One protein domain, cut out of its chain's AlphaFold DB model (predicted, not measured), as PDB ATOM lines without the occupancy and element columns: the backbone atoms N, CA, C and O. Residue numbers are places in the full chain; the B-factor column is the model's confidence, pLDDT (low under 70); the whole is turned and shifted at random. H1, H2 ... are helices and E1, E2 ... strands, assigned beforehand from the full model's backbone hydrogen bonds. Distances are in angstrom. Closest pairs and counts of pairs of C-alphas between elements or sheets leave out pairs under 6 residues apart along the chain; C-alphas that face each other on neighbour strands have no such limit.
ATOM      1  N   GLU A   4     629.633 414.620 441.378       58.38
ATOM      2  CA  GLU A   4     629.282 413.272 441.823       58.38
ATOM      3  C   GLU A   4     629.025 412.382 440.597       58.38
ATOM      4  O   GLU A   4     628.211 412.728 439.734       58.38
ATOM      5  N   LEU A   5     629.727 411.248 440.511       62.59
ATOM      6  CA  LEU A   5     629.455 410.196 439.532       62.59
ATOM      7  C   LEU A   5     628.503 409.176 440.163       62.59
ATOM      8  O   LEU A   5     628.820 408.588 441.193       62.59
ATOM      9  N   PHE A   6     627.352 408.932 439.533       70.62
ATOM     10  CA  PHE A   6     626.371 407.969 440.050       70.62
ATOM     11  C   PHE A   6     626.381 406.675 439.243       70.62
ATOM     12  O   PHE A   6     626.242 406.716 438.021       70.62
ATOM     13  N   VAL A   7     626.442 405.527 439.918       69.81
ATOM     14  CA  VAL A   7     626.247 404.215 439.283       69.81
ATOM     15  C   VAL A   7     624.833 403.709 439.579       69.81
ATOM     16  O   VAL A   7     624.441 403.568 440.733       69.81
ATOM     17  N   LEU A   8     624.046 403.467 438.533       71.50
ATOM     18  CA  LEU A   8     622.622 403.143 438.599       71.50
ATOM     19  C   LEU A   8     622.353 401.709 438.123       71.50
ATOM     20  O   LEU A   8     622.911 401.263 437.120       71.50
ATOM     21  N   ILE A   9     621.443 401.011 438.809       76.19
ATOM     22  CA  ILE A   9     621.017 399.638 438.495       76.19
ATOM     23  C   ILE A   9     619.655 399.664 437.794       76.19
ATOM     24  O   ILE A   9     618.680 400.185 438.335       76.19
ATOM     25  N   PHE A  10     619.570 399.041 436.616       74.44
ATOM     26  CA  PHE A  10     618.322 398.856 435.875       74.44
ATOM     27  C   PHE A  10     618.124 397.396 435.470       74.44
ATOM     28  O   PHE A  10     619.068 396.711 435.079       74.44
ATOM     29  N   ILE A  11     616.883 396.908 435.536       68.44
ATOM     30  CA  ILE A  11     616.538 395.554 435.085       68.44
ATOM     31  C   ILE A  11     615.250 395.597 434.279       68.44
ATOM     32  O   ILE A  11     614.203 396.026 434.767       68.44
ATOM     33  N   ARG A  12     615.321 395.126 433.033       74.38
ATOM     34  CA  ARG A  12     614.185 395.112 432.107       74.38
ATOM     35  C   ARG A  12     613.577 393.716 431.951       74.38
ATOM     36  O   ARG A  12     614.286 392.719 431.881       74.38
ATOM     37  N   ARG A  13     612.252 393.623 431.820       65.50
ATOM     38  CA  ARG A  13     611.573 392.402 431.343       65.50
ATOM     39  C   ARG A  13     611.674 392.302 429.820       65.50
ATOM     40  O   ARG A  13     611.232 393.215 429.130       65.50
ATOM     41  N   CYS A  14     612.197 391.192 429.295       52.72
ATOM     42  CA  CYS A  14     612.005 390.835 427.887       52.72
ATOM     43  C   CYS A  14     610.712 390.016 427.747       52.72
ATOM     44  O   CYS A  14     610.670 388.868 428.177       52.72
ATOM     45  N   GLY A  15     609.651 390.606 427.182       48.53
ATOM     46  CA  GLY A  15     608.341 389.962 426.997       48.53
ATOM     47  C   GLY A  15     607.183 390.970 426.933       48.53
ATOM     48  O   GLY A  15     607.365 392.133 427.276       48.53
ATOM     49  N   HIS A  16     606.006 390.515 426.486       38.56
ATOM     50  CA  HIS A  16     604.838 391.288 426.003       38.56
ATOM     51  C   HIS A  16     604.164 392.286 426.980       38.56
ATOM     52  O   HIS A  16     603.110 392.827 426.668       38.56
ATOM     53  N   GLN A  17     604.748 392.582 428.144       33.62
ATOM     54  CA  GLN A  17     604.239 393.600 429.067       33.62
ATOM     55  C   GLN A  17     605.385 394.447 429.626       33.62
ATOM     56  O   GLN A  17     606.228 393.982 430.399       33.62
ATOM     57  N   GLN A  18     605.389 395.720 429.228       35.56
ATOM     58  CA  GLN A  18     606.296 396.752 429.713       35.56
ATOM     59  C   GLN A  18     605.898 397.183 431.133       35.56
ATOM     60  O   GLN A  18     605.301 398.232 431.335       35.56
ATOM     61  N   HIS A  19     606.234 396.377 432.136       35.12
ATOM     62  CA  HIS A  19     606.351 396.883 433.501       35.12
ATOM     63  C   HIS A  19     607.832 397.124 433.778       35.12
ATOM     64  O   HIS A  19     608.619 396.172 433.827       35.12
ATOM     65  N   LEU A  20     608.212 398.397 433.922       39.84
ATOM     66  CA  LEU A  20     609.467 398.794 434.556       39.84
ATOM     67  C   LEU A  20     609.466 398.127 435.941       39.84
ATOM     68  O   LEU A  20     608.640 398.459 436.787       39.84
ATOM     69  N   GLY A  21     610.279 397.082 436.121       34.12
ATOM     70  CA  GLY A  21     610.413 396.414 437.414       34.12
ATOM     71  C   GLY A  21     610.963 397.385 438.458       34.12
ATOM     72  O   GLY A  21     611.564 398.393 438.092       34.12
ATOM     73  N   ASN A  22     610.747 397.077 439.742       34.06
ATOM     74  CA  ASN A  22     611.190 397.895 440.874       34.06
ATOM     75  C   ASN A  22     612.607 398.447 440.657       34.06
ATOM     76  O   ASN A  22     613.573 397.693 440.523       34.06
ATOM     77  N   PHE A  23     612.701 399.775 440.617       37.75
ATOM     78  CA  PHE A  23     613.949 400.516 440.544       37.75
ATOM     79  C   PHE A  23     614.741 400.278 441.831       37.75
ATOM     80  O   PHE A  23     614.307 400.678 442.909       37.75
ATOM     81  N   TYR A  24     615.908 399.646 441.733       33.50
ATOM     82  CA  TYR A  24     616.855 399.578 442.843       33.50
ATOM     83  C   TYR A  24     617.897 400.685 442.662       33.50
ATOM     84  O   TYR A  24     618.981 400.464 442.135       33.50
ATOM     85  N   LEU A  25     617.557 401.903 443.087       32.00
ATOM     86  CA  LEU A  25     618.530 402.983 443.258       32.00
ATOM     87  C   LEU A  25     619.363 402.680 444.508       32.00
ATOM     88  O   LEU A  25     618.935 402.945 445.627       32.00
ATOM     89  N   LYS A  26     620.550 402.095 444.331       33.62
ATOM     90  CA  LYS A  26     621.567 402.101 445.384       33.62
ATOM     91  C   LYS A  26     622.458 403.315 445.138       33.62
ATOM     92  O   LYS A  26     623.178 403.353 444.148       33.62
ATOM     93  N   HIS A  27     622.337 404.327 445.992       35.22
ATOM     94  CA  HIS A  27     623.173 405.521 445.933       35.22
ATOM     95  C   HIS A  27     624.537 405.200 446.548       35.22
ATOM     96  O   HIS A  27     624.622 404.912 447.740       35.22
ATOM     97  N   GLU A  28     625.593 405.259 445.746       39.03
ATOM     98  CA  GLU A  28     626.970 405.327 446.229       39.03
ATOM     99  C   GLU A  28     627.549 406.629 445.670       39.03
ATOM    100  O   GLU A  28     627.699 406.780 444.459       39.03
ATOM    101  N   VAL A  29     627.728 407.621 446.548       35.97
ATOM    102  CA  VAL A  29     628.249 408.944 446.190       35.97
ATOM    103  C   VAL A  29     629.767 408.871 446.260       35.97
ATOM    104  O   VAL A  29     630.327 408.699 447.341       35.97
ATOM    105  N   VAL A  30     630.427 409.012 445.113       40.94
ATOM    106  CA  VAL A  30     631.879 409.196 445.039       40.94
ATOM    107  C   VAL A  30     632.122 410.602 444.492       40.94
ATOM    108  O   VAL A  30     631.745 410.910 443.360       40.94
ATOM    109  N   GLY A  31     632.650 411.487 445.340       31.64
ATOM    110  CA  GLY A  31     632.973 412.866 444.976       31.64
ATOM    111  C   GLY A  31     634.317 412.927 444.258       31.64
ATOM    112  O   GLY A  31     635.304 412.423 444.784       31.64
ATOM    113  N   LEU A  32     634.348 413.542 443.076       37.56
ATOM    114  CA  LEU A  32     635.561 413.698 442.268       37.56
ATOM    115  C   LEU A  32     635.942 415.182 442.180       37.56
ATOM    116  O   LEU A  32     635.087 416.037 441.910       37.56
ATOM    117  N   ALA A  33     637.227 415.486 442.373       33.38
ATOM    118  CA  ALA A  33     637.817 416.799 442.120       33.38
ATOM    119  C   ALA A  33     638.659 416.738 440.834       33.38
ATOM    120  O   ALA A  33     639.731 416.147 440.818       33.38
ATOM    121  N   GLY A  34     638.172 417.345 439.747       32.44
ATOM    122  CA  GLY A  34     638.860 417.351 438.451       32.44
ATOM    123  C   GLY A  34     639.465 418.709 438.089       32.44
ATOM    124  O   GLY A  34     638.804 419.742 438.196       32.44
ATOM    125  N   ASP A  81     615.846 407.068 406.224       92.44
ATOM    126  CA  ASP A  81     614.785 407.675 407.032       92.44
ATOM    127  C   ASP A  81     615.358 408.358 408.283       92.44
ATOM    128  O   ASP A  81     614.997 409.493 408.610       92.44
ATOM    129  N   PHE A  82     616.313 407.714 408.964       90.06
ATOM    130  CA  PHE A  82     617.015 408.292 410.111       90.06
ATOM    131  C   PHE A  82     617.727 409.600 409.743       90.06
ATOM    132  O   PHE A  82     617.577 410.609 410.437       90.06
ATOM    133  N   ARG A  83     618.461 409.619 408.625       89.31
ATOM    134  CA  ARG A  83     619.169 410.815 408.141       89.31
ATOM    135  C   ARG A  83     618.211 411.953 407.810       89.31
ATOM    136  O   ARG A  83     618.518 413.097 408.134       89.31
ATOM    137  N   ALA A  84     617.074 411.644 407.190       91.12
ATOM    138  CA  ALA A  84     616.060 412.636 406.850       91.12
ATOM    139  C   ALA A  84     615.406 413.238 408.105       91.12
ATOM    140  O   ALA A  84     615.227 414.450 408.194       91.12
ATOM    141  N   THR A  85     615.096 412.405 409.099       91.31
ATOM    142  CA  THR A  85     614.373 412.814 410.317       91.31
ATOM    143  C   THR A  85     615.260 413.465 411.383       91.31
ATOM    144  O   THR A  85     614.764 414.243 412.195       91.31
ATOM    145  N   HIS A  86     616.569 413.188 411.391       88.94
ATOM    146  CA  HIS A  86     617.497 413.634 412.441       88.94
ATOM    147  C   HIS A  86     618.634 414.538 411.935       88.94
ATOM    148  O   HIS A  86     619.625 414.723 412.647       88.94
ATOM    149  N   ALA A  87     618.504 415.127 410.740       88.56
ATOM    150  CA  ALA A  87     619.560 415.897 410.073       88.56
ATOM    151  C   ALA A  87     620.233 416.947 410.983       88.56
ATOM    152  O   ALA A  87     621.462 416.981 411.088       88.56
ATOM    153  N   ASP A  88     619.446 417.743 411.711       86.31
ATOM    154  CA  ASP A  88     619.968 418.779 412.613       86.31
ATOM    155  C   ASP A  88     620.716 418.197 413.819       86.31
ATOM    156  O   ASP A  88     621.762 418.712 414.225       86.31
ATOM    157  N   SER A  89     620.212 417.093 414.378       83.94
ATOM    158  CA  SER A  89     620.863 416.411 415.503       83.94
ATOM    159  C   SER A  89     622.202 415.813 415.073       83.94
ATOM    160  O   SER A  89     623.198 415.971 415.775       83.94
ATOM    161  N   ILE A  90     622.254 415.201 413.886       87.69
ATOM    162  CA  ILE A  90     623.486 414.659 413.297       87.69
ATOM    163  C   ILE A  90     624.487 415.787 413.025       87.69
ATOM    164  O   ILE A  90     625.661 415.665 413.371       87.69
ATOM    165  N   LYS A  91     624.033 416.915 412.466       89.06
ATOM    166  CA  LYS A  91     624.886 418.086 412.218       89.06
ATOM    167  C   LYS A  91     625.460 418.666 413.510       89.06
ATOM    168  O   LYS A  91     626.602 419.106 413.516       89.06
ATOM    169  N   LYS A  92     624.699 418.663 414.604       88.00
ATOM    170  CA  LYS A  92     625.209 419.079 415.916       88.00
ATOM    171  C   LYS A  92     626.264 418.098 416.436       88.00
ATOM    172  O   LYS A  92     627.341 418.524 416.842       88.00
ATOM    173  N   LEU A  93     625.976 416.799 416.380       90.31
ATOM    174  CA  LEU A  93     626.866 415.745 416.881       90.31
ATOM    175  C   LEU A  93     628.151 415.587 416.061       90.31
ATOM    176  O   LEU A  93     629.160 415.145 416.601       90.31
ATOM    177  N   SER A  94     628.165 415.999 414.790       88.81
ATOM    178  CA  SER A  94     629.384 415.980 413.969       88.81
ATOM    179  C   SER A  94     630.474 416.934 414.472       88.81
ATOM    180  O   SER A  94     631.635 416.796 414.092       88.81
ATOM    181  N   THR A  95     630.121 417.893 415.336       89.88
ATOM    182  CA  THR A  95     631.082 418.804 415.977       89.88
ATOM    183  C   THR A  95     631.671 418.250 417.276       89.88
ATOM    184  O   THR A  95     632.671 418.779 417.755       89.88
ATOM    185  N   GLY A  96     631.084 417.184 417.829       89.00
ATOM    186  CA  GLY A  96     631.511 416.552 419.073       89.00
ATOM    187  C   GLY A  96     630.349 415.908 419.833       89.00
ATOM    188  O   GLY A  96     629.177 416.209 419.599       89.00
ATOM    189  N   GLN A  97     630.689 415.033 420.781       92.56
ATOM    190  CA  GLN A  97     629.741 414.385 421.689       92.56
ATOM    191  C   GLN A  97     630.007 414.796 423.141       92.56
ATOM    192  O   GLN A  97     631.149 415.025 423.525       92.56
ATOM    193  N   ALA A  98     628.945 414.864 423.944       94.06
ATOM    194  CA  ALA A  98     629.016 415.097 425.389       94.06
ATOM    195  C   ALA A  98     627.874 414.339 426.101       94.06
ATOM    196  O   ALA A  98     626.940 414.962 426.625       94.06
ATOM    197  N   PRO A  99     627.872 412.994 426.035       96.31
ATOM    198  CA  PRO A  99     626.830 412.185 426.652       96.31
ATOM    199  C   PRO A  99     626.873 412.328 428.176       96.31
ATOM    200  O   PRO A  99     627.935 412.389 428.787       96.31
ATOM    201  N   LYS A 100     625.700 412.361 428.814       94.50
ATOM    202  CA  LYS A 100     625.605 412.424 430.286       94.50
ATOM    203  C   LYS A 100     625.631 411.043 430.937       94.50
ATOM    204  O   LYS A 100     625.883 410.950 432.135       94.50
ATOM    205  N   PHE A 101     625.344 410.004 430.161       96.38
ATOM    206  CA  PHE A 101     625.154 408.643 430.638       96.38
ATOM    207  C   PHE A 101     626.105 407.705 429.898       96.38
ATOM    208  O   PHE A 101     626.082 407.662 428.669       96.38
ATOM    209  N   LEU A 102     626.892 406.925 430.634       97.56
ATOM    210  CA  LEU A 102     627.474 405.692 430.121       97.56
ATOM    211  C   LEU A 102     626.465 404.567 430.341       97.56
ATOM    212  O   LEU A 102     625.961 404.406 431.449       97.56
ATOM    213  N   PHE A 103     626.162 403.794 429.307       97.75
ATOM    214  CA  PHE A 103     625.269 402.643 429.384       97.75
ATOM    215  C   PHE A 103     626.071 401.355 429.202       97.75
ATOM    216  O   PHE A 103     626.709 401.187 428.172       97.75
ATOM    217  N   LEU A 104     626.018 400.450 430.176       97.88
ATOM    218  CA  LEU A 104     626.541 399.088 430.093       97.88
ATOM    219  C   LEU A 104     625.365 398.108 430.108       97.88
ATOM    220  O   LEU A 104     624.738 397.886 431.147       97.88
ATOM    221  N   GLY A 105     625.056 397.529 428.953       96.88
ATOM    222  CA  GLY A 105     623.916 396.628 428.786       96.88
ATOM    223  C   GLY A 105     624.268 395.292 428.151       96.88
ATOM    224  O   GLY A 105     625.414 395.010 427.809       96.88
ATOM    225  N   CYS A 106     623.250 394.447 427.992       97.81
ATOM    226  CA  CYS A 106     623.407 393.177 427.296       97.81
ATOM    227  C   CYS A 106     623.398 393.378 425.767       97.81
ATOM    228  O   CYS A 106     622.616 394.182 425.242       97.81
ATOM    229  N   SER A 107     624.189 392.599 425.025       97.31
ATOM    230  CA  SER A 107     624.132 392.534 423.550       97.31
ATOM    231  C   SER A 107     622.805 391.982 423.005       97.31
ATOM    232  O   SER A 107     622.565 392.037 421.803       97.31
ATOM    233  N   ASP A 108     621.917 391.490 423.872       96.00
ATOM    234  CA  ASP A 108     620.579 391.013 423.519       96.00
ATOM    235  C   ASP A 108     619.787 392.049 422.703       96.00
ATOM    236  O   ASP A 108     619.580 393.187 423.131       96.00
ATOM    237  N   SER A 109     619.333 391.660 421.512       92.25
ATOM    238  CA  SER A 109     618.697 392.557 420.535       92.25
ATOM    239  C   SER A 109     617.381 393.170 421.010       92.25
ATOM    240  O   SER A 109     616.903 394.127 420.406       92.25
ATOM    241  N   ARG A 110     616.794 392.666 422.100       91.19
ATOM    242  CA  ARG A 110     615.552 393.209 422.649       91.19
ATOM    243  C   ARG A 110     615.801 394.469 423.457       91.19
ATOM    244  O   ARG A 110     614.842 395.210 423.637       91.19
ATOM    245  N   VAL A 111     617.023 394.731 423.939       87.19
ATOM    246  CA  VAL A 111     617.352 395.831 424.874       87.19
ATOM    247  C   VAL A 111     618.286 396.928 424.312       87.19
ATOM    248  O   VAL A 111     619.188 397.357 425.028       87.19
ATOM    249  N   PRO A 112     618.104 397.432 423.074       90.88
ATOM    250  CA  PRO A 112     618.897 398.560 422.589       90.88
ATOM    251  C   PRO A 112     618.535 399.831 423.371       90.88
ATOM    252  O   PRO A 112     617.364 400.201 423.476       90.88
ATOM    253  N   GLU A 113     619.536 400.503 423.926       93.50
ATOM    254  CA  GLU A 113     619.390 401.636 424.841       93.50
ATOM    255  C   GLU A 113     618.651 402.823 424.217       93.50
ATOM    256  O   GLU A 113     617.759 403.385 424.854       93.50
ATOM    257  N   GLY A 114     618.946 403.150 422.953       91.88
ATOM    258  CA  GLY A 114     618.249 404.204 422.217       91.88
ATOM    259  C   GLY A 114     616.735 403.983 422.178       91.88
ATOM    260  O   GLY A 114     615.966 404.874 422.529       91.88
ATOM    261  N   THR A 115     616.296 402.771 421.834       90.00
ATOM    262  CA  THR A 115     614.867 402.439 421.734       90.00
ATOM    263  C   THR A 115     614.218 402.282 423.104       90.00
ATOM    264  O   THR A 115     613.116 402.779 423.318       90.00
ATOM    265  N   VAL A 116     614.887 401.609 424.048       88.69
ATOM    266  CA  VAL A 116     614.338 401.339 425.389       88.69
ATOM    267  C   VAL A 116     614.038 402.631 426.143       88.69
ATOM    268  O   VAL A 116     613.023 402.707 426.830       88.69
ATOM    269  N   PHE A 117     614.895 403.642 426.000       89.56
ATOM    270  CA  PHE A 117     614.724 404.935 426.660       89.56
ATOM    271  C   PHE A 117     614.094 406.007 425.767       89.56
ATOM    272  O   PHE A 117     613.976 407.149 426.206       89.56
ATOM    273  N   ASN A 118     613.710 405.670 424.528       91.50
ATOM    274  CA  ASN A 118     613.313 406.649 423.510       91.50
ATOM    275  C   ASN A 118     614.309 407.828 423.431       91.50
ATOM    276  O   ASN A 118     613.946 409.008 423.442       91.50
ATOM    277  N   ALA A 119     615.597 407.497 423.466       90.62
ATOM    278  CA  ALA A 119     616.677 408.452 423.597       90.62
ATOM    279  C   ALA A 119     617.150 408.950 422.235       90.62
ATOM    280  O   ALA A 119     617.236 408.210 421.256       90.62
ATOM    281  N   LYS A 120     617.521 410.230 422.192       91.44
ATOM    282  CA  LYS A 120     618.096 410.844 420.994       91.44
ATOM    283  C   LYS A 120     619.560 410.419 420.822       91.44
ATOM    284  O   LYS A 120     620.234 410.167 421.830       91.44
ATOM    285  N   PRO A 121     620.097 410.417 419.590       91.75
ATOM    286  CA  PRO A 121     621.527 410.238 419.356       91.75
ATOM    287  C   PRO A 121     622.380 411.164 420.241       91.75
ATOM    288  O   PRO A 121     622.018 412.318 420.475       91.75
ATOM    289  N   GLY A 122     623.491 410.645 420.768       92.19
ATOM    290  CA  GLY A 122     624.379 411.366 421.689       92.19
ATOM    291  C   GLY A 122     623.914 411.424 423.152       92.19
ATOM    292  O   GLY A 122     624.601 412.025 423.973       92.19
ATOM    293  N   THR A 123     622.777 410.807 423.505       94.06
ATOM    294  CA  THR A 123     622.329 410.709 424.910       94.06
ATOM    295  C   THR A 123     623.224 409.778 425.730       94.06
ATOM    296  O   THR A 123     623.599 410.119 426.856       94.06
ATOM    297  N   PHE A 124     623.567 408.621 425.156       96.38
ATOM    298  CA  PHE A 124     624.350 407.567 425.794       96.38
ATOM    299  C   PHE A 124     625.718 407.410 425.133       96.38
ATOM    300  O   PHE A 124     625.829 407.475 423.909       96.38
ATOM    301  N   PHE A 125     626.729 407.133 425.949       97.69
ATOM    302  CA  PHE A 125     627.941 406.436 425.540       97.69
ATOM    303  C   PHE A 125     627.752 404.959 425.897       97.69
ATOM    304  O   PHE A 125     627.683 404.627 427.077       97.69
ATOM    305  N   ALA A 126     627.544 404.093 424.909       96.62
ATOM    306  CA  ALA A 126     627.026 402.748 425.153       96.62
ATOM    307  C   ALA A 126     628.083 401.663 424.916       96.62
ATOM    308  O   ALA A 126     628.733 401.650 423.875       96.62
ATOM    309  N   GLU A 127     628.177 400.728 425.858       97.69
ATOM    310  CA  GLU A 127     628.867 399.446 425.736       97.69
ATOM    311  C   GLU A 127     627.872 398.308 425.944       97.69
ATOM    312  O   GLU A 127     626.990 398.361 426.812       97.69
ATOM    313  N   ARG A 128     627.996 397.261 425.124       97.75
ATOM    314  CA  ARG A 128     627.098 396.108 425.170       97.75
ATOM    315  C   ARG A 128     627.865 394.811 424.987       97.75
ATOM    316  O   ARG A 128     628.363 394.530 423.901       97.75
ATOM    317  N   ASN A 129     627.828 393.962 426.008       98.06
ATOM    318  CA  ASN A 129     628.419 392.626 425.980       98.06
ATOM    319  C   ASN A 129     627.418 391.564 426.470       98.06
ATOM    320  O   ASN A 129     626.306 391.886 426.898       98.06
ATOM    321  N   ILE A 130     627.749 390.276 426.374       98.19
ATOM    322  CA  ILE A 130     626.826 389.213 426.798       98.19
ATOM    323  C   ILE A 130     626.624 389.311 428.316       98.19
ATOM    324  O   ILE A 130     627.571 389.173 429.085       98.19
ATOM    325  N   ALA A 131     625.374 389.511 428.743       98.00
ATOM    326  CA  ALA A 131     624.981 389.608 430.148       98.00
ATOM    327  C   ALA A 131     625.646 390.752 430.946       98.00
ATOM    328  O   ALA A 131     625.790 390.635 432.164       98.00
ATOM    329  N   ASN A 132     625.965 391.879 430.287       97.56
ATOM    330  CA  ASN A 132     626.293 393.168 430.921       97.56
ATOM    331  C   ASN A 132     627.372 393.065 432.021       97.56
ATOM    332  O   ASN A 132     627.195 393.549 433.145       97.56
ATOM    333  N   LEU A 133     628.474 392.386 431.706       97.94
ATOM    334  CA  LEU A 133     629.585 392.143 432.619       97.94
ATOM    335  C   LEU A 133     630.580 393.305 432.632       97.94
ATOM    336  O   LEU A 133     630.836 393.942 431.611       97.94
ATOM    337  N   PHE A 134     631.175 393.529 433.802       97.38
ATOM    338  CA  PHE A 134     632.376 394.336 433.976       97.38
ATOM    339  C   PHE A 134     633.388 393.529 434.785       97.38
ATOM    340  O   PHE A 134     633.150 393.198 435.950       97.38
ATOM    341  N   GLU A 135     634.529 393.250 434.166       93.88
ATOM    342  CA  GLU A 135     635.612 392.454 434.729       93.88
ATOM    343  C   GLU A 135     636.926 393.239 434.638       93.88
ATOM    344  O   GLU A 135     637.246 393.819 433.602       93.88
ATOM    345  N   GLN A 136     637.725 393.268 435.710       89.25
ATOM    346  CA  GLN A 136     638.941 394.105 435.769       89.25
ATOM    347  C   GLN A 136     640.058 393.670 434.799       89.25
ATOM    348  O   GLN A 136     641.014 394.412 434.552       89.25
ATOM    349  N   GLN A 137     639.953 392.466 434.260       91.44
ATOM    350  CA  GLN A 137     640.840 391.898 433.255       91.44
ATOM    351  C   GLN A 137     640.342 392.131 431.822       91.44
ATOM    352  O   GLN A 137     641.117 391.952 430.888       91.44
ATOM    353  N   ASP A 138     639.086 392.550 431.633       94.94
ATOM    354  CA  ASP A 138     638.538 392.833 430.307       94.94
ATOM    355  C   ASP A 138     638.906 394.253 429.863       94.94
ATOM    356  O   ASP A 138     638.339 395.251 430.313       94.94
ATOM    357  N   ASN A 139     639.883 394.344 428.962       94.69
ATOM    358  CA  ASN A 139     640.348 395.622 428.437       94.69
ATOM    359  C   ASN A 139     639.299 396.344 427.581       94.69
ATOM    360  O   ASN A 139     639.394 397.564 427.479       94.69
ATOM    361  N   ASN A 140     638.311 395.644 427.007       96.38
ATOM    362  CA  ASN A 140     637.258 396.287 426.224       96.38
ATOM    363  C   ASN A 140     636.404 397.183 427.131       96.38
ATOM    364  O   ASN A 140     636.487 398.412 427.060       96.38
ATOM    365  N   VAL A 141     635.665 396.581 428.066       96.19
ATOM    366  CA  VAL A 141     634.767 397.339 428.946       96.19
ATOM    367  C   VAL A 141     635.532 398.353 429.805       96.19
ATOM    368  O   VAL A 141     635.037 399.451 430.058       96.19
ATOM    369  N   LYS A 142     636.776 398.047 430.200       94.81
ATOM    370  CA  LYS A 142     637.636 399.001 430.914       94.81
ATOM    371  C   LYS A 142     637.968 400.229 430.091       94.81
ATOM    372  O   LYS A 142     637.858 401.328 430.621       94.81
ATOM    373  N   ALA A 143     638.362 400.063 428.830       96.12
ATOM    374  CA  ALA A 143     638.662 401.197 427.965       96.12
ATOM    375  C   ALA A 143     637.427 402.091 427.788       96.12
ATOM    376  O   ALA A 143     637.545 403.312 427.870       96.12
ATOM    377  N   ILE A 144     636.239 401.496 427.635       96.94
ATOM    378  CA  ILE A 144     634.986 402.249 427.513       96.94
ATOM    379  C   ILE A 144     634.648 403.007 428.801       96.94
ATOM    380  O   ILE A 144     634.348 404.201 428.741       96.94
ATOM    381  N   VAL A 145     634.733 402.360 429.968       94.94
ATOM    382  CA  VAL A 145     634.468 403.029 431.251       94.94
ATOM    383  C   VAL A 145     635.485 404.139 431.511       94.94
ATOM    384  O   VAL A 145     635.079 405.254 431.829       94.94
ATOM    385  N   SER A 146     636.779 403.888 431.292       94.19
ATOM    386  CA  SER A 146     637.824 404.914 431.405       94.19
ATOM    387  C   SER A 146     637.566 406.093 430.480       94.19
ATOM    388  O   SER A 146     637.610 407.231 430.926       94.19
ATOM    389  N   TYR A 147     637.241 405.853 429.210       96.19
ATOM    390  CA  TYR A 147     637.000 406.938 428.264       96.19
ATOM    391  C   TYR A 147     635.745 407.744 428.611       96.19
ATOM    392  O   TYR A 147     635.762 408.976 428.581       96.19
ATOM    393  N   GLY A 148     634.660 407.067 428.987       95.38
ATOM    394  CA  GLY A 148     633.429 407.733 429.400       95.38
ATOM    395  C   GLY A 148     633.630 408.638 430.616       95.38
ATOM    396  O   GLY A 148     633.136 409.764 430.627       95.38
ATOM    397  N   VAL A 149     634.373 408.169 431.620       92.81
ATOM    398  CA  VAL A 149     634.612 408.915 432.863       92.81
ATOM    399  C   VAL A 149     635.661 410.015 432.665       92.81
ATOM    400  O   VAL A 149     635.373 411.185 432.921       92.81
ATOM    401  N   GLU A 150     636.842 409.677 432.149       91.62
ATOM    402  CA  GLU A 150     637.993 410.591 432.100       91.62
ATOM    403  C   GLU A 150     637.962 411.569 430.927       91.62
ATOM    404  O   GLU A 150     638.468 412.681 431.041       91.62
ATOM    405  N   HIS A 151     637.382 411.178 429.788       93.69
ATOM    406  CA  HIS A 151     637.421 411.997 428.572       93.69
ATOM    407  C   HIS A 151     636.068 412.608 428.214       93.69
ATOM    408  O   HIS A 151     636.017 413.736 427.726       93.69
ATOM    409  N   LEU A 152     634.966 411.886 428.444       95.25
ATOM    410  CA  LEU A 152     633.617 412.402 428.175       95.25
ATOM    411  C   LEU A 152     632.943 413.007 429.409       95.25
ATOM    412  O   LEU A 152     631.920 413.676 429.258       95.25
ATOM    413  N   HIS A 153     633.504 412.791 430.603       93.81
ATOM    414  CA  HIS A 153     632.967 413.271 431.877       93.81
ATOM    415  C   HIS A 153     631.478 412.945 432.046       93.81
ATOM    416  O   HIS A 153     630.664 413.798 432.427       93.81
ATOM    417  N   VAL A 154     631.107 411.699 431.726       94.44
ATOM    418  CA  VAL A 154     629.748 411.202 431.964       94.44
ATOM    419  C   VAL A 154     629.389 411.396 433.436       94.44
ATOM    420  O   VAL A 154     630.212 411.221 434.330       94.44
ATOM    421  N   LYS A 155     628.136 411.758 433.700       91.69
ATOM    422  CA  LYS A 155     627.645 412.016 435.063       91.69
ATOM    423  C   LYS A 155     627.094 410.765 435.731       91.69
ATOM    424  O   LYS A 155     626.993 410.691 436.954       91.69
ATOM    425  N   HIS A 156     626.697 409.794 434.919       93.00
ATOM    426  CA  HIS A 156     626.035 408.590 435.383       93.00
ATOM    427  C   HIS A 156     626.535 407.379 434.601       93.00
ATOM    428  O   HIS A 156     626.636 407.436 433.377       93.00
ATOM    429  N   ILE A 157     626.776 406.273 435.296       94.62
ATOM    430  CA  ILE A 157     626.960 404.948 434.707       94.62
ATOM    431  C   ILE A 157     625.685 404.153 434.970       94.62
ATOM    432  O   ILE A 157     625.237 404.044 436.105       94.62
ATOM    433  N   ILE A 158     625.091 403.588 433.930       95.25
ATOM    434  CA  ILE A 158     623.901 402.745 434.001       95.25
ATOM    435  C   ILE A 158     624.324 401.317 433.690       95.25
ATOM    436  O   ILE A 158     624.798 401.059 432.589       95.25
ATOM    437  N   VAL A 159     624.097 400.388 434.616       96.50
ATOM    438  CA  VAL A 159     624.196 398.951 434.336       96.50
ATOM    439  C   VAL A 159     622.790 398.398 434.169       96.50
ATOM    440  O   VAL A 159     621.983 398.444 435.103       96.50
ATOM    441  N   MET A 160     622.489 397.880 432.977       94.50
ATOM    442  CA  MET A 160     621.176 397.330 432.656       94.50
ATOM    443  C   MET A 160     621.230 395.827 432.387       94.50
ATOM    444  O   MET A 160     621.697 395.382 431.338       94.50
ATOM    445  N   GLY A 161     620.648 395.060 433.307       94.38
ATOM    446  CA  GLY A 161     620.312 393.657 433.089       94.38
ATOM    447  C   GLY A 161     618.942 393.481 432.448       94.38
ATOM    448  O   GLY A 161     618.136 394.412 432.346       94.38
ATOM    449  N   HIS A 162     618.638 392.251 432.042       95.81
ATOM    450  CA  HIS A 162     617.305 391.920 431.562       95.81
ATOM    451  C   HIS A 162     616.913 390.476 431.864       95.81
ATOM    452  O   HIS A 162     617.725 389.553 431.797       95.81
ATOM    453  N   TYR A 163     615.638 390.267 432.171       95.00
ATOM    454  CA  TYR A 163     615.086 388.924 432.274       95.00
ATOM    455  C   TYR A 163     615.034 388.269 430.890       95.00
ATOM    456  O   TYR A 163     614.883 388.941 429.869       95.00
ATOM    457  N   GLY A 164     615.175 386.946 430.862       94.50
ATOM    458  CA  GLY A 164     615.308 386.165 429.634       94.50
ATOM    459  C   GLY A 164     616.693 386.285 428.989       94.50
ATOM    460  O   GLY A 164     616.821 386.021 427.796       94.50
ATOM    461  N   CYS A 165     617.710 386.737 429.735       97.50
ATOM    462  CA  CYS A 165     619.098 386.787 429.287       97.50
ATOM    463  C   CYS A 165     619.666 385.388 429.036       97.50
ATOM    464  O   CYS A 165     619.879 384.624 429.979       97.50
ATOM    465  N   GLY A 228     614.650 381.889 440.850       97.81
ATOM    466  CA  GLY A 228     616.101 381.787 441.011       97.81
ATOM    467  C   GLY A 228     616.852 382.356 439.814       97.81
ATOM    468  O   GLY A 228     617.824 383.093 439.982       97.81
ATOM    469  N   PHE A 229     616.344 382.128 438.601       98.00
ATOM    470  CA  PHE A 229     616.865 382.766 437.392       98.00
ATOM    471  C   PHE A 229     616.776 384.295 437.474       98.00
ATOM    472  O   PHE A 229     617.760 385.003 437.256       98.00
ATOM    473  N   ARG A 230     615.594 384.823 437.811       97.31
ATOM    474  CA  ARG A 230     615.373 386.271 437.933       97.31
ATOM    475  C   ARG A 230     616.243 386.876 439.026       97.31
ATOM    476  O   ARG A 230     616.822 387.944 438.826       97.31
ATOM    477  N   ALA A 231     616.382 386.165 440.138       97.25
ATOM    478  CA  ALA A 231     617.260 386.548 441.222       97.25
ATOM    479  C   ALA A 231     618.730 386.608 440.787       97.25
ATOM    480  O   ALA A 231     619.425 387.552 441.159       97.25
ATOM    481  N   LEU A 232     619.199 385.665 439.966       98.38
ATOM    482  CA  LEU A 232     620.566 385.674 439.444       98.38
ATOM    483  C   LEU A 232     620.808 386.821 438.455       98.38
ATOM    484  O   LEU A 232     621.865 387.443 438.506       98.38
ATOM    485  N   VAL A 233     619.834 387.153 437.597       97.94
ATOM    486  CA  VAL A 233     619.910 388.352 436.735       97.94
ATOM    487  C   VAL A 233     620.101 389.609 437.589       97.94
ATOM    488  O   VAL A 233     620.940 390.452 437.277       97.94
ATOM    489  N   GLU A 234     619.343 389.731 438.678       96.56
ATOM    490  CA  GLU A 234     619.431 390.857 439.610       96.56
ATOM    491  C   GLU A 234     620.770 390.911 440.352       96.56
ATOM    492  O   GLU A 234     621.387 391.974 440.435       96.56
ATOM    493  N   GLU A 235     621.243 389.775 440.864       96.81
ATOM    494  CA  GLU A 235     622.548 389.684 441.525       96.81
ATOM    495  C   GLU A 235     623.696 389.972 440.554       96.81
ATOM    496  O   GLU A 235     624.659 390.629 440.941       96.81
ATOM    497  N   ASN A 236     623.586 389.565 439.285       98.19
ATOM    498  CA  ASN A 236     624.589 389.861 438.263       98.19
ATOM    499  C   ASN A 236     624.754 391.373 438.073       98.19
ATOM    500  O   ASN A 236     625.869 391.882 438.119       98.19
ATOM    501  N   VAL A 237     623.650 392.117 437.957       96.75
ATOM    502  CA  VAL A 237     623.711 393.583 437.835       96.75
ATOM    503  C   VAL A 237     624.340 394.222 439.075       96.75
ATOM    504  O   VAL A 237     625.205 395.089 438.943       96.75
ATOM    505  N   LYS A 238     623.961 393.777 440.280       94.19
ATOM    506  CA  LYS A 238     624.561 394.273 441.532       94.19
ATOM    507  C   LYS A 238     626.060 393.974 441.603       94.19
ATOM    508  O   LYS A 238     626.829 394.843 442.005       94.19
ATOM    509  N   SER A 239     626.472 392.772 441.200       95.69
ATOM    510  CA  SER A 239     627.876 392.363 441.152       95.69
ATOM    511  C   SER A 239     628.664 393.222 440.164       95.69
ATOM    512  O   SER A 239     629.711 393.751 440.526       95.69
ATOM    513  N   THR A 240     628.140 393.447 438.955       96.38
ATOM    514  CA  THR A 240     628.754 394.335 437.954       96.38
ATOM    515  C   THR A 240     628.927 395.754 438.495       96.38
ATOM    516  O   THR A 240     630.012 396.321 438.387       96.38
ATOM    517  N   VAL A 241     627.899 396.328 439.131       94.44
ATOM    518  CA  VAL A 241     628.005 397.657 439.760       94.44
ATOM    519  C   VAL A 241     629.079 397.674 440.841       94.44
ATOM    520  O   VAL A 241     629.939 398.554 440.831       94.44
ATOM    521  N   SER A 242     629.097 396.673 441.723       91.31
ATOM    522  CA  SER A 242     630.139 396.553 442.746       91.31
ATOM    523  C   SER A 242     631.540 396.444 442.136       91.31
ATOM    524  O   SER A 242     632.489 396.978 442.709       91.31
ATOM    525  N   ASN A 243     631.698 395.761 441.000       93.81
ATOM    526  CA  ASN A 243     632.984 395.638 440.314       93.81
ATOM    527  C   ASN A 243     633.440 396.975 439.710       93.81
ATOM    528  O   ASN A 243     634.628 397.291 439.790       93.81
ATOM    529  N   ILE A 244     632.516 397.762 439.149       93.31
ATOM    530  CA  ILE A 244     632.792 399.102 438.605       93.31
ATOM    531  C   ILE A 244     633.225 400.049 439.723       93.31
ATOM    532  O   ILE A 244     634.283 400.667 439.612       93.31
ATOM    533  N   VAL A 245     632.459 400.126 440.815       89.94
ATOM    534  CA  VAL A 245     632.752 401.020 441.950       89.94
ATOM    535  C   VAL A 245     634.111 400.699 442.575       89.94
ATOM    536  O   VAL A 245     634.887 401.598 442.878       89.94
ATOM    537  N   ARG A 246     634.446 399.410 442.713       89.31
ATOM    538  CA  ARG A 246     635.747 398.962 443.244       89.31
ATOM    539  C   ARG A 246     636.885 399.036 442.229       89.31
ATOM    540  O   ARG A 246     638.026 398.712 442.566       89.31
ATOM    541  N   SER A 247     636.598 399.368 440.974       89.25
ATOM    542  CA  SER A 247     637.630 399.458 439.951       89.25
ATOM    543  C   SER A 247     638.520 400.668 440.208       89.25
ATOM    544  O   SER A 247     638.066 401.723 440.648       89.25
ATOM    545  N   LYS A 248     639.799 400.538 439.856       84.50
ATOM    546  CA  LYS A 248     640.747 401.654 439.913       84.50
ATOM    547  C   LYS A 248     640.336 402.828 439.021       84.50
ATOM    548  O   LYS A 248     640.720 403.943 439.314       84.50
ATOM    549  N   ILE A 249     639.528 402.590 437.987       83.12
ATOM    550  CA  ILE A 249     639.031 403.648 437.098       83.12
ATOM    551  C   ILE A 249     638.138 404.624 437.863       83.12
ATOM    552  O   ILE A 249     638.191 405.811 437.611       83.12
ATOM    553  N   ILE A 250     637.331 404.130 438.804       81.19
ATOM    554  CA  ILE A 250     636.486 404.993 439.637       81.19
ATOM    555  C   ILE A 250     637.239 405.428 440.899       81.19
ATOM    556  O   ILE A 250     637.157 406.583 441.303       81.19
ATOM    557  N   ALA A 251     638.008 404.516 441.498       65.88
ATOM    558  CA  ALA A 251     638.681 404.737 442.776       65.88
ATOM    559  C   ALA A 251     639.986 405.560 442.702       65.88
ATOM    560  O   ALA A 251     640.449 406.013 443.741       65.88
ATOM    561  N   GLN A 252     640.622 405.714 441.530       51.94
ATOM    562  CA  GLN A 252     641.842 406.535 441.359       51.94
ATOM    563  C   GLN A 252     641.569 407.932 440.802       51.94
ATOM    564  O   GLN A 252     642.442 408.786 440.889       51.94
ATOM    565  N   SER A 253     640.381 408.177 440.250       47.25
ATOM    566  CA  SER A 253     639.939 409.526 439.870       47.25
ATOM    567  C   SER A 253     639.492 410.351 441.090       47.25
ATOM    568  O   SER A 253     639.072 411.499 440.946       47.25
ATOM    569  N   SER A 254     639.562 409.733 442.279       39.06
ATOM    570  CA  SER A 254     639.282 410.282 443.609       39.06
ATOM    571  C   SER A 254     640.475 411.046 444.175       39.06
ATOM    572  O   SER A 254     641.596 410.493 444.120       39.06
TER     573      SER A 254
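AT A GLANCE: This is residues 4 to 34, 81 to 165 and 228 to 254 of the 254 residues of the protein "Carbonic anhydrase" of Coprinopsis cinerea (strain Okayama-7 / 130 / ATCC MYA-4618 / FGSC 9003) (UniProt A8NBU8). A twisted sheet has its four long parallel strands E1, E5, E3 and E4 side by side, with helices H4 and H5 over one face, both running along the strands. The long stretch of residues 14 to 29 leaves the far end of E1 and folds back to E2, which sits by residue 4 at the first end of E1, and the short helices H1 and H2 lie well off the sheet. The printed part has 143 residues, with six named helices and five named strands in the order E1 E2 H1 H2 E3 H3 E4 H4 E5 H5 H6. The sheet runs E2 E1 E5 E3 E4 and is mixed, and the class is mixed, helices and strands. The whole is compact, with a radius of gyration of the C-alphas of 15.7 A and spans of 46 by 44 by 26 A.

HOW THE PARTS SIT: Start with E1, residues 4 to 13, and E5, residues 156 to 163: they are parallel, and N 8 is 2.8 A from O 157, within hydrogen-bond range. Beside E5 look for E3, residues 101 to 106, parallel to it, with N 102 and O 156 at 2.8 A. Next comes E4, residues 124 to 129, parallel to E3, with N 103 and O 125 at 2.8 A. E2, residues 30 to 32, meets E1 only at a point, where C-alphas 31 and 4 face each other at 4.9 A. H5, residues 228 to 245, is on the sheet at a height of 9.0 A, over E1 and E5; its closest C-alphas to E5 are those of Val 237 and Gly 161, 5.8 A. On the same face, H4, residues 139 to 151, has a height of 9.4 A, over E3 and only just over E5, which has 3 of its C-alphas; Gly 148 and Leu 102 are its closest C-alphas to E3, 6.3 A. H6, residues 248 to 251, and H3, residues 113 to 116, only graze the sheet. H4, with residues 142 to 146, and H6 only just touch, with 3 pairs of C-alphas within 8 A, the closest those of Ser 146 and Ile 249, 6.0 A. E3, H3 and E4 form a strand-helix-strand unit, two parallel neighbour strands with a helix between, and its crossover is right-handed. H1, residues 81 to 85, and H2, residues 87 to 93, are not on the sheet; they are close but not clearly touching, with C-alphas 83 and 90 at 7.7 A. In H1, H2, H4 and H5 every O i to N i+4 pair is within hydrogen-bond range; H3 and H6 are too short for one.

IN THESE COORDINATES: Find C-alpha 4 at (629.282, 413.272, 441.823); from there E1 runs 29.3 A to C-alpha 13. E5 spans 22.7 A and H4 16.6 A. Find C-alpha 228 at (616.101, 381.787, 441.011), where H5 begins its 25.5 A.

THE WHOLE: The C-alphas farthest apart are those of Lys 91 and Gly 228, 47.2 A. Residues 35 to 80 and 166 to 227 are not printed; the gaps are 40.7 A and 13.1 A between C-alphas. The link E1 to E2 is long. Mean pLDDT of the printed part is 82.3, with residues 13 to 34 and 251 to 254 among those under 70.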